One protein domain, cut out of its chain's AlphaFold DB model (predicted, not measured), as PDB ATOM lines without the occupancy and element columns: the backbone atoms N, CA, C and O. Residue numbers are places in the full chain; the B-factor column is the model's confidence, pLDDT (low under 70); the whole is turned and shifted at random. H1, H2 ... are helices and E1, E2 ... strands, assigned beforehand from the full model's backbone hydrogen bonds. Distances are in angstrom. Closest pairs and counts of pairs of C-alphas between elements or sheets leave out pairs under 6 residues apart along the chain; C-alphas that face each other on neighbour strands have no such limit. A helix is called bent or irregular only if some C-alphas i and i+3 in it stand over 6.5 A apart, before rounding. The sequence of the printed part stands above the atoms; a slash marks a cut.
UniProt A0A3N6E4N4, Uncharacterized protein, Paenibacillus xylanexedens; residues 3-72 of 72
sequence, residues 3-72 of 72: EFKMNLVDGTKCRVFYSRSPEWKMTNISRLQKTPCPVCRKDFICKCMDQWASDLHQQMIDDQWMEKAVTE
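What this domain is: This is residues 3 to 72 of the 72 residues of an uncharacterized protein of Paenibacillus xylanexedens (UniProt A0A3N6E4N4). A small three-stranded sheet has one long helix, H1, lying slantwise over one face, chiefly over E3; the long loop of residues 32 to 47 makes one end of the model and the short helix H2 the other. The printed part has 70 residues, with E1, E2, E3, H1 and H2 in that order. The antiparallel sheet, order E1, E2, E3, is a meander, each strand the antiparallel neighbour of the one before; with H1 it forms two layers, of mixed class. The whole is compact, with a radius of gyration of the C-alphas of 12.6 A, yet elongated, spanning 38 by 23 by 19 A.

Where its parts are: Find C-alpha 3 at (206.421, 148.906, 244.685), where E1, residues 3 to 7, begins. E2, residues 13 to 20, runs 22.9 A, and E3, residues 24 to 31, runs 20.5 A and bends by 55 degrees at residue 27. H1, residues 48 to 62, starts at (199.403, 159.710, 258.019) and runs 23.0 A; it is irregular, C-alphas 51 and 54 being 7.5 A apart. H2, residues 65 to 71, ends at (211.086, 134.348, 242.603).

How they stand to each other: Look first at the hairpin E1 and E2, where N 4 and O 16 are 2.9 A apart, within hydrogen-bond range. In the hairpin E2 and E3, N 17 and O 28 are 2.8 A apart, also within range. H1 is on the sheet at a height of 8.3 A; its closest C-alphas to E3 are Met 49 and Ile 29, 6.1 A. H2 only grazes the sheet, with residues 65 to 69. H1 and H2 are close but not clearly touching, the closest C-alphas, Met 60 and Met 66, 7.3 A apart. Every O i to N i+4 pair is within hydrogen-bond range in H2, and 7 of 11 in H1.

The domain as a whole: The C-alphas of Arg 41 and Thr 71 are the two farthest apart, 39.0 A. The printed part has no cut; the link E3 to H1 is long, with 16 residues. Look for pLDDT under 70 at residues 44 and 72.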
ATOM      1  N   GLU A   3     207.740 148.360 244.355       89.94
ATOM      2  CA  GLU A   3     206.421 148.906 244.685       89.94
ATOM      3  C   GLU A   3     205.442 147.743 244.820       89.94
ATOM      4  O   GLU A   3     205.299 146.945 243.895       89.94
ATOM      5  N   PHE A   4     204.736 147.683 245.947       90.19
ATOM      6  CA  PHE A   4     203.641 146.744 246.154       90.19
ATOM      7  C   PHE A   4     202.339 147.511 246.334       90.19
ATOM      8  O   PHE A   4     202.282 148.501 247.067       90.19
ATOM      9  N   LYS A   5     201.279 147.048 245.671       90.19
ATOM     10  CA  LYS A   5     199.921 147.567 245.859       90.19
ATOM     11  C   LYS A   5     199.195 146.672 246.847       90.19
ATOM     12  O   LYS A   5     199.040 145.482 246.597       90.19
ATOM     13  N   MET A   6     198.734 147.261 247.940       87.44
ATOM     14  CA  MET A   6     198.020 146.566 249.003       87.44
ATOM     15  C   MET A   6     196.584 147.079 249.084       87.44
ATOM     16  O   MET A   6     196.316 148.275 248.922       87.44
ATOM     17  N   ASN A   7     195.660 146.156 249.339       87.56
ATOM     18  CA  ASN A   7     194.291 146.477 249.720       87.56
ATOM     19  C   ASN A   7     194.147 146.120 251.197       87.56
ATOM     20  O   ASN A   7     194.360 144.970 251.573       87.56
ATOM     21  N   LEU A   8     193.821 147.109 252.018       82.81
ATOM     22  CA  LEU A   8     193.573 146.920 253.438       82.81
ATOM     23  C   LEU A   8     192.154 146.388 253.667       82.81
ATOM     24  O   LEU A   8     191.283 146.492 252.800       82.81
ATOM     25  N   VAL A   9     191.924 145.835 254.857       80.62
ATOM     26  CA  VAL A   9     190.639 145.234 255.264       80.62
ATOM     27  C   VAL A   9     189.463 146.215 255.218       80.62
ATOM     28  O   VAL A   9     188.328 145.809 254.996       80.62
ATOM     29  N   ASP A  10     189.732 147.509 255.382       80.94
ATOM     30  CA  ASP A  10     188.757 148.599 255.291       80.94
ATOM     31  C   ASP A  10     188.471 149.030 253.834       80.94
ATOM     32  O   ASP A  10     187.741 149.992 253.592       80.94
ATOM     33  N   GLY A  11     189.065 148.348 252.848       82.50
ATOM     34  CA  GLY A  11     188.983 148.688 251.429       82.50
ATOM     35  C   GLY A  11     189.923 149.819 251.000       82.50
ATOM     36  O   GLY A  11     189.931 150.201 249.822       82.50
ATOM     37  N   THR A  12     190.742 150.358 251.909       83.31
ATOM     38  CA  THR A  12     191.751 151.364 251.575       83.31
ATOM     39  C   THR A  12     192.822 150.749 250.686       83.31
ATOM     40  O   THR A  12     193.450 149.749 251.018       83.31
ATOM     41  N   LYS A  13     193.073 151.392 249.545       87.88
ATOM     42  CA  LYS A  13     194.165 151.023 248.642       87.88
ATOM     43  C   LYS A  13     195.386 151.869 248.948       87.88
ATOM     44  O   LYS A  13     195.308 153.104 248.912       87.88
ATOM     45  N   CYS A  14     196.515 151.228 249.192       88.69
ATOM     46  CA  CYS A  14     197.796 151.896 249.368       88.69
ATOM     47  C   CYS A  14     198.872 151.246 248.500       88.69
ATOM     48  O   CYS A  14     198.745 150.115 248.034       88.69
ATOM     49  N   ARG A  15     199.928 152.011 248.244       90.06
ATOM     50  CA  ARG A  15     201.184 151.504 247.715       90.06
ATOM     51  C   ARG A  15     202.250 151.626 248.786       90.06
ATOM     52  O   ARG A  15     202.349 152.667 249.441       90.06
ATOM     53  N   VAL A  16     203.036 150.577 248.937       91.00
ATOM     54  CA  VAL A  16     204.194 150.540 249.825       91.00
ATOM     55  C   VAL A  16     205.447 150.360 248.992       91.00
ATOM     56  O   VAL A  16     205.479 149.620 248.007       91.00
ATOM     57  N   PHE A  17     206.478 151.083 249.392       90.44
ATOM     58  CA  PHE A  17     207.753 151.112 248.715       90.44
ATOM     59  C   PHE A  17     208.809 150.448 249.555       90.44
ATOM     60  O   PHE A  17     208.935 150.737 250.745       90.44
ATOM     61  N   TYR A  18     209.608 149.622 248.898       91.56
ATOM     62  CA  TYR A  18     210.727 148.955 249.522       91.56
ATOM     63  C   TYR A  18     212.028 149.236 248.787       91.56
ATOM     64  O   TYR A  18     212.116 149.247 247.552       91.56
ATOM     65  N   SER A  19     213.068 149.437 249.586       89.88
ATOM     66  CA  SER A  19     214.449 149.340 249.149       89.88
ATOM     67  C   SER A  19     215.014 148.005 249.607       89.88
ATOM     68  O   SER A  19     214.740 147.561 250.719       89.88
ATOM     69  N   ARG A  20     215.810 147.379 248.747       83.81
ATOM     70  CA  ARG A  20     216.540 146.151 249.048       83.81
ATOM     71  C   ARG A  20     218.023 146.505 249.074       83.81
ATOM     72  O   ARG A  20     218.610 146.597 248.003       83.81
ATOM     73  N   SER A  21     218.567 146.784 250.263       79.62
ATOM     74  CA  SER A  21     220.005 147.017 250.508       79.62
ATOM     75  C   SER A  21     220.303 147.143 252.011       79.62
ATOM     76  O   SER A  21     219.956 148.179 252.583       79.62
ATOM     77  N   PRO A  22     221.008 146.199 252.667       79.25
ATOM     78  CA  PRO A  22     221.178 144.771 252.355       79.25
ATOM     79  C   PRO A  22     219.923 143.929 252.673       79.25
ATOM     80  O   PRO A  22     219.766 142.838 252.132       79.25
ATOM     81  N   GLU A  23     219.004 144.461 253.480       83.62
ATOM     82  CA  GLU A  23     217.717 143.851 253.835       83.62
ATOM     83  C   GLU A  23     216.548 144.621 253.197       83.62
ATOM     84  O   GLU A  23     216.716 145.725 252.661       83.62
ATOM     85  N   TRP A  24     215.354 144.025 253.229       84.69
ATOM     86  CA  TRP A  24     214.121 144.668 252.786       84.69
ATOM     87  C   TRP A  24     213.710 145.751 253.778       84.69
ATOM     88  O   TRP A  24     213.252 145.461 254.878       84.69
ATOM     89  N   LYS A  25     213.833 147.015 253.372       87.38
ATOM     90  CA  LYS A  25     213.431 148.164 254.182       87.38
ATOM     91  C   LYS A  25     212.284 148.906 253.520       87.38
ATOM     92  O   LYS A  25     212.429 149.387 252.392       87.38
ATOM     93  N   MET A  26     211.173 149.050 254.238       88.81
ATOM     94  CA  MET A  26     210.076 149.908 253.803       88.81
ATOM     95  C   MET A  26     210.541 151.370 253.837       88.81
ATOM     96  O   MET A  26     211.048 151.847 254.852       88.81
ATOM     97  N   THR A  27     210.418 152.076 252.716       89.81
ATOM     98  CA  THR A  27     210.882 153.463 252.576       89.81
ATOM     99  C   THR A  27     209.750 154.474 252.576       89.81
ATOM    100  O   THR A  27     209.962 155.606 253.002       89.81
ATOM    101  N   ASN A  28     208.571 154.107 252.068       88.38
ATOM    102  CA  ASN A  28     207.449 155.030 251.952       88.38
ATOM    103  C   ASN A  28     206.115 154.281 251.801       88.38
ATOM    104  O   ASN A  28     206.075 153.180 251.250       88.38
ATOM    105  N   ILE A  29     205.025 154.915 252.229       89.31
ATOM    106  CA  ILE A  29     203.651 154.427 252.089       89.31
ATOM    107  C   ILE A  29     202.791 155.569 251.575       89.31
ATOM    108  O   ILE A  29     202.809 156.676 252.104       89.31
ATOM    109  N   SER A  30     201.996 155.307 250.547       86.81
ATOM    110  CA  SER A  30     201.125 156.322 249.968       86.81
ATOM    111  C   SER A  30     199.749 155.740 249.685       86.81
ATOM    112  O   SER A  30     199.626 154.651 249.124       86.81
ATOM    113  N   ARG A  31     198.689 156.456 250.077       86.62
ATOM    114  CA  ARG A  31     197.323 156.060 249.717       86.62
ATOM    115  C   ARG A  31     197.097 156.296 248.226       86.62
ATOM    116  O   ARG A  31     197.521 157.310 247.684       86.62
ATOM    117  N   LEU A  32     196.367 155.389 247.585       84.88
ATOM    118  CA  LEU A  32     195.981 155.475 246.171       84.88
ATOM    119  C   LEU A  32     194.587 156.098 245.969       84.88
ATOM    120  O   LEU A  32     194.044 156.085 244.866       84.88
ATOM    121  N   GLN A  33     193.973 156.611 247.036       78.06
ATOM    122  CA  GLN A  33     192.660 157.248 246.980       78.06
ATOM    123  C   GLN A  33     192.747 158.622 246.299       78.06
ATOM    124  O   GLN A  33     193.694 159.372 246.514       78.06
ATOM    125  N   LYS A  34     191.717 158.967 245.517       79.81
ATOM    126  CA  LYS A  34     191.556 160.301 244.906       79.81
ATOM    127  C   LYS A  34     190.963 161.335 245.868       79.81
ATOM    128  O   LYS A  34     190.851 162.502 245.516       79.81
ATOM    129  N   THR A  35     190.536 160.897 247.049       82.44
ATOM    130  CA  THR A  35     189.961 161.750 248.085       82.44
ATOM    131  C   THR A  35     191.045 162.212 249.063       82.44
ATOM    132  O   THR A  35     191.960 161.434 249.375       82.44
ATOM    133  N   PRO A  36     190.927 163.434 249.613       83.50
ATOM    134  CA  PRO A  36     191.819 163.910 250.663       83.50
ATOM    135  C   PRO A  36     191.885 162.940 251.844       83.50
ATOM    136  O   PRO A  36     190.966 162.160 252.099       83.50
ATOM    137  N   CYS A  37     192.993 162.969 252.579       83.31
ATOM    138  CA  CYS A  37     193.196 162.127 253.748       83.31
ATOM    139  C   CYS A  37     192.076 162.284 254.778       83.31
ATOM    140  O   CYS A  37     191.854 163.406 255.228       83.31
ATOM    141  N   PRO A  38     191.425 161.193 255.227       82.56
ATOM    142  CA  PRO A  38     190.398 161.300 256.259       82.56
ATOM    143  C   PRO A  38     190.979 161.778 257.601       82.56
ATOM    144  O   PRO A  38     190.260 162.370 258.396       82.56
ATOM    145  N   VAL A  39     192.284 161.579 257.828       86.44
ATOM    146  CA  VAL A  39     192.978 161.983 259.062       86.44
ATOM    147  C   VAL A  39     193.371 163.462 259.037       86.44
ATOM    148  O   VAL A  39     193.083 164.194 259.975       86.44
ATOM    149  N   CYS A  40     194.038 163.925 257.974       88.75
ATOM    150  CA  CYS A  40     194.640 165.268 257.941       88.75
ATOM    151  C   CYS A  40     194.143 166.179 256.812       88.75
ATOM    152  O   CYS A  40     194.634 167.298 256.681       88.75
ATOM    153  N   ARG A  41     193.210 165.707 255.974       85.94
ATOM    154  CA  ARG A  41     192.628 166.416 254.816       85.94
ATOM    155  C   ARG A  41     193.625 166.905 253.757       85.94
ATOM    156  O   ARG A  41     193.245 167.661 252.873       85.94
ATOM    157  N   LYS A  42     194.881 166.455 253.812       83.56
ATOM    158  CA  LYS A  42     195.874 166.644 252.743       83.56
ATOM    159  C   LYS A  42     195.735 165.543 251.694       83.56
ATOM    160  O   LYS A  42     195.298 164.439 252.023       83.56
ATOM    161  N   ASP A  43     196.143 165.824 250.464       76.25
ATOM    162  CA  ASP A  43     196.149 164.846 249.370       76.25
ATOM    163  C   ASP A  43     197.249 163.776 249.538       76.25
ATOM    164  O   ASP A  43     197.759 163.540 250.638       76.25
ATOM    165  N   PHE A  44     197.630 163.110 248.444       68.38
ATOM    166  CA  PHE A  44     198.582 161.988 248.376       68.38
ATOM    167  C   PHE A  44     199.975 162.257 248.983       68.38
ATOM    168  O   PHE A  44     200.753 161.321 249.154       68.38
ATOM    169  N   ILE A  45     200.288 163.510 249.327       77.38
ATOM    170  CA  ILE A  45     201.502 163.927 250.049       77.38
ATOM    171  C   ILE A  45     201.424 163.707 251.571       77.38
ATOM    172  O   ILE A  45     202.382 163.997 252.289       77.38
ATOM    173  N   CYS A  46     200.282 163.259 252.103       86.38
ATOM    174  CA  CYS A  46     200.144 163.030 253.535       86.38
ATOM    175  C   CYS A  46     200.992 161.837 254.009       86.38
ATOM    176  O   CYS A  46     201.023 160.796 253.360       86.38
ATOM    177  N   LYS A  47     201.587 161.969 255.199       87.31
ATOM    178  CA  LYS A  47     202.349 160.913 255.889       87.31
ATOM    179  C   LYS A  47     201.557 160.200 256.983       87.31
ATOM    180  O   LYS A  47     202.120 159.525 257.832       87.31
ATOM    181  N   CYS A  48     200.233 160.358 257.001       88.12
ATOM    182  CA  CYS A  48     199.403 159.710 258.019       88.12
ATOM    183  C   CYS A  48     199.520 158.187 257.971       88.12
ATOM    184  O   CYS A  48     199.273 157.555 258.984       88.12
ATOM    185  N   MET A  49     199.902 157.616 256.821       86.06
ATOM    186  CA  MET A  49     200.088 156.174 256.698       86.06
ATOM    187  C   MET A  49     201.345 155.646 257.396       86.06
ATOM    188  O   MET A  49     201.385 154.467 257.733       86.06
ATOM    189  N   ASP A  50     202.337 156.503 257.650       88.75
ATOM    190  CA  ASP A  50     203.629 156.104 258.219       88.75
ATOM    191  C   ASP A  50     203.471 155.507 259.626       88.75
ATOM    192  O   ASP A  50     204.265 154.661 260.026       88.75
ATOM    193  N   GLN A  51     202.420 155.886 260.363       88.69
ATOM    194  CA  GLN A  51     202.157 155.340 261.700       88.69
ATOM    195  C   GLN A  51     201.798 153.847 261.687       88.69
ATOM    196  O   GLN A  51     201.997 153.176 262.691       88.69
ATOM    197  N   TRP A  52     201.306 153.328 260.557       87.56
ATOM    198  CA  TRP A  52     201.002 151.904 260.376       87.56
ATOM    199  C   TRP A  52     202.112 151.169 259.616       87.56
ATOM    200  O   TRP A  52     201.923 150.027 259.207       87.56
ATOM    201  N   ALA A  53     203.266 151.805 259.391       88.44
ATOM    202  CA  ALA A  53     204.345 151.205 258.617       88.44
ATOM    203  C   ALA A  53     204.838 149.886 259.211       88.44
ATOM    204  O   ALA A  53     205.057 148.941 258.462       88.44
ATOM    205  N   SER A  54     204.956 149.805 260.536       88.94
ATOM    206  CA  SER A  54     205.378 148.583 261.226       88.94
ATOM    207  C   SER A  54     204.367 147.448 261.053       88.94
ATOM    208  O   SER A  54     204.756 146.346 260.680       88.94
ATOM    209  N   ASP A  55     203.075 147.727 261.244       90.12
ATOM    210  CA  ASP A  55     202.016 146.717 261.114       90.12
ATOM    211  C   ASP A  55     201.907 146.210 259.672       90.12
ATOM    212  O   ASP A  55     201.822 145.009 259.422       90.12
ATOM    213  N   LEU A  56     201.963 147.129 258.701       88.94
ATOM    214  CA  LEU A  56     201.939 146.793 257.279       88.94
ATOM    215  C   LEU A  56     203.205 146.049 256.854       88.94
ATOM    216  O   LEU A  56     203.133 145.157 256.013       88.94
ATOM    217  N   HIS A  57     204.360 146.402 257.421       89.56
ATOM    218  CA  HIS A  57     205.605 145.688 257.175       89.56
ATOM    219  C   HIS A  57     205.519 144.245 257.662       89.56
ATOM    220  O   HIS A  57     205.860 143.340 256.903       89.56
ATOM    221  N   GLN A  58     204.999 144.032 258.873       90.31
ATOM    222  CA  GLN A  58     204.804 142.692 259.414       90.31
ATOM    223  C   GLN A  58     203.847 141.875 258.538       90.31
ATOM    224  O   GLN A  58     204.203 140.780 258.123       90.31
ATOM    225  N   GLN A  59     202.707 142.450 258.137       88.94
ATOM    226  CA  GLN A  59     201.773 141.791 257.212       88.94
ATOM    227  C   GLN A  59     202.436 141.409 255.881       88.94
ATOM    228  O   GLN A  59     202.206 140.322 255.363       88.94
ATOM    229  N   MET A  60     203.291 142.275 255.325       89.25
ATOM    230  CA  MET A  60     204.016 141.968 254.088       89.25
ATOM    231  C   MET A  60     204.985 140.789 254.236       89.25
ATOM    232  O   MET A  60     205.167 140.032 253.278       89.25
ATOM    233  N   ILE A  61     205.631 140.669 255.399       89.75
ATOM    234  CA  ILE A  61     206.521 139.551 255.725       89.75
ATOM    235  C   ILE A  61     205.702 138.272 255.905       89.75
ATOM    236  O   ILE A  61     206.027 137.269 255.275       89.75
ATOM    237  N   ASP A  62     204.630 138.324 256.697       89.81
ATOM    238  CA  ASP A  62     203.777 137.171 257.010       89.81
ATOM    239  C   ASP A  62     203.135 136.579 255.743       89.81
ATOM    240  O   ASP A  62     203.102 135.363 255.558       89.81
ATOM    241  N   ASP A  63     202.708 137.438 254.813       88.44
ATOM    242  CA  ASP A  63     202.154 137.048 253.509       88.44
ATOM    243  C   ASP A  63     203.230 136.682 252.458       88.44
ATOM    244  O   ASP A  63     202.909 136.426 251.284       88.44
ATOM    245  N   GLN A  64     204.511 136.677 252.848       88.69
ATOM    246  CA  GLN A  64     205.669 136.309 252.023       88.69
ATOM    247  C   GLN A  64     205.795 137.123 250.723       88.69
ATOM    248  O   GLN A  64     206.236 136.622 249.684       88.69
ATOM    249  N   TRP A  65     205.416 138.404 250.742       88.12
ATOM    250  CA  TRP A  65     205.482 139.254 249.544       88.12
ATOM    251  C   TRP A  65     206.905 139.456 249.031       88.12
ATOM    252  O   TRP A  65     207.119 139.528 247.822       88.12
ATOM    253  N   MET A  66     207.874 139.529 249.943       86.44
ATOM    254  CA  MET A  66     209.280 139.695 249.576       86.44
ATOM    255  C   MET A  66     209.814 138.470 248.842       86.44
ATOM    256  O   MET A  66     210.522 138.622 247.859       86.44
ATOM    257  N   GLU A  67     209.449 137.267 249.279       86.00
ATOM    258  CA  GLU A  67     209.875 136.014 248.645       86.00
ATOM    259  C   GLU A  67     209.263 135.862 247.249       86.00
ATOM    260  O   GLU A  67     209.970 135.548 246.287       86.00
ATOM    261  N   LYS A  68     207.968 136.188 247.116       86.06
ATOM    262  CA  LYS A  68     207.268 136.233 245.823       86.06
ATOM    263  C   LYS A  68     207.971 137.175 244.841       86.06
ATOM    264  O   LYS A  68     208.235 136.784 243.712       86.06
ATOM    265  N   ALA A  69     208.383 138.358 245.300       83.06
ATOM    266  CA  ALA A  69     209.061 139.361 244.473       83.06
ATOM    267  C   ALA A  69     210.504 139.017 244.057       83.06
ATOM    268  O   ALA A  69     211.081 139.739 243.245       83.06
ATOM    269  N   VAL A  70     211.129 137.998 244.659       81.56
ATOM    270  CA  VAL A  70     212.478 137.519 244.283       81.56
ATOM    271  C   VAL A  70     212.417 136.281 243.388       81.56
ATOM    272  O   VAL A  70     213.416 135.948 242.759       81.56
ATOM    273  N   THR A  71     211.273 135.598 243.353       75.56
ATOM    274  CA  THR A  71     211.086 134.348 242.603       75.56
ATOM    275  C   THR A  71     210.577 134.586 241.174       75.56
ATOM    276  O   THR A  71     210.745 133.716 240.323       75.56
ATOM    277  N   GLU A  72     209.991 135.756 240.906       54.03
ATOM    278  CA  GLU A  72     209.684 136.267 239.557       54.03
ATOM    279  C   GLU A  72     210.878 137.002 238.932       54.03
ATOM    280  O   GLU A  72     211.084 136.835 237.707       54.03
TER     281      GLU A  72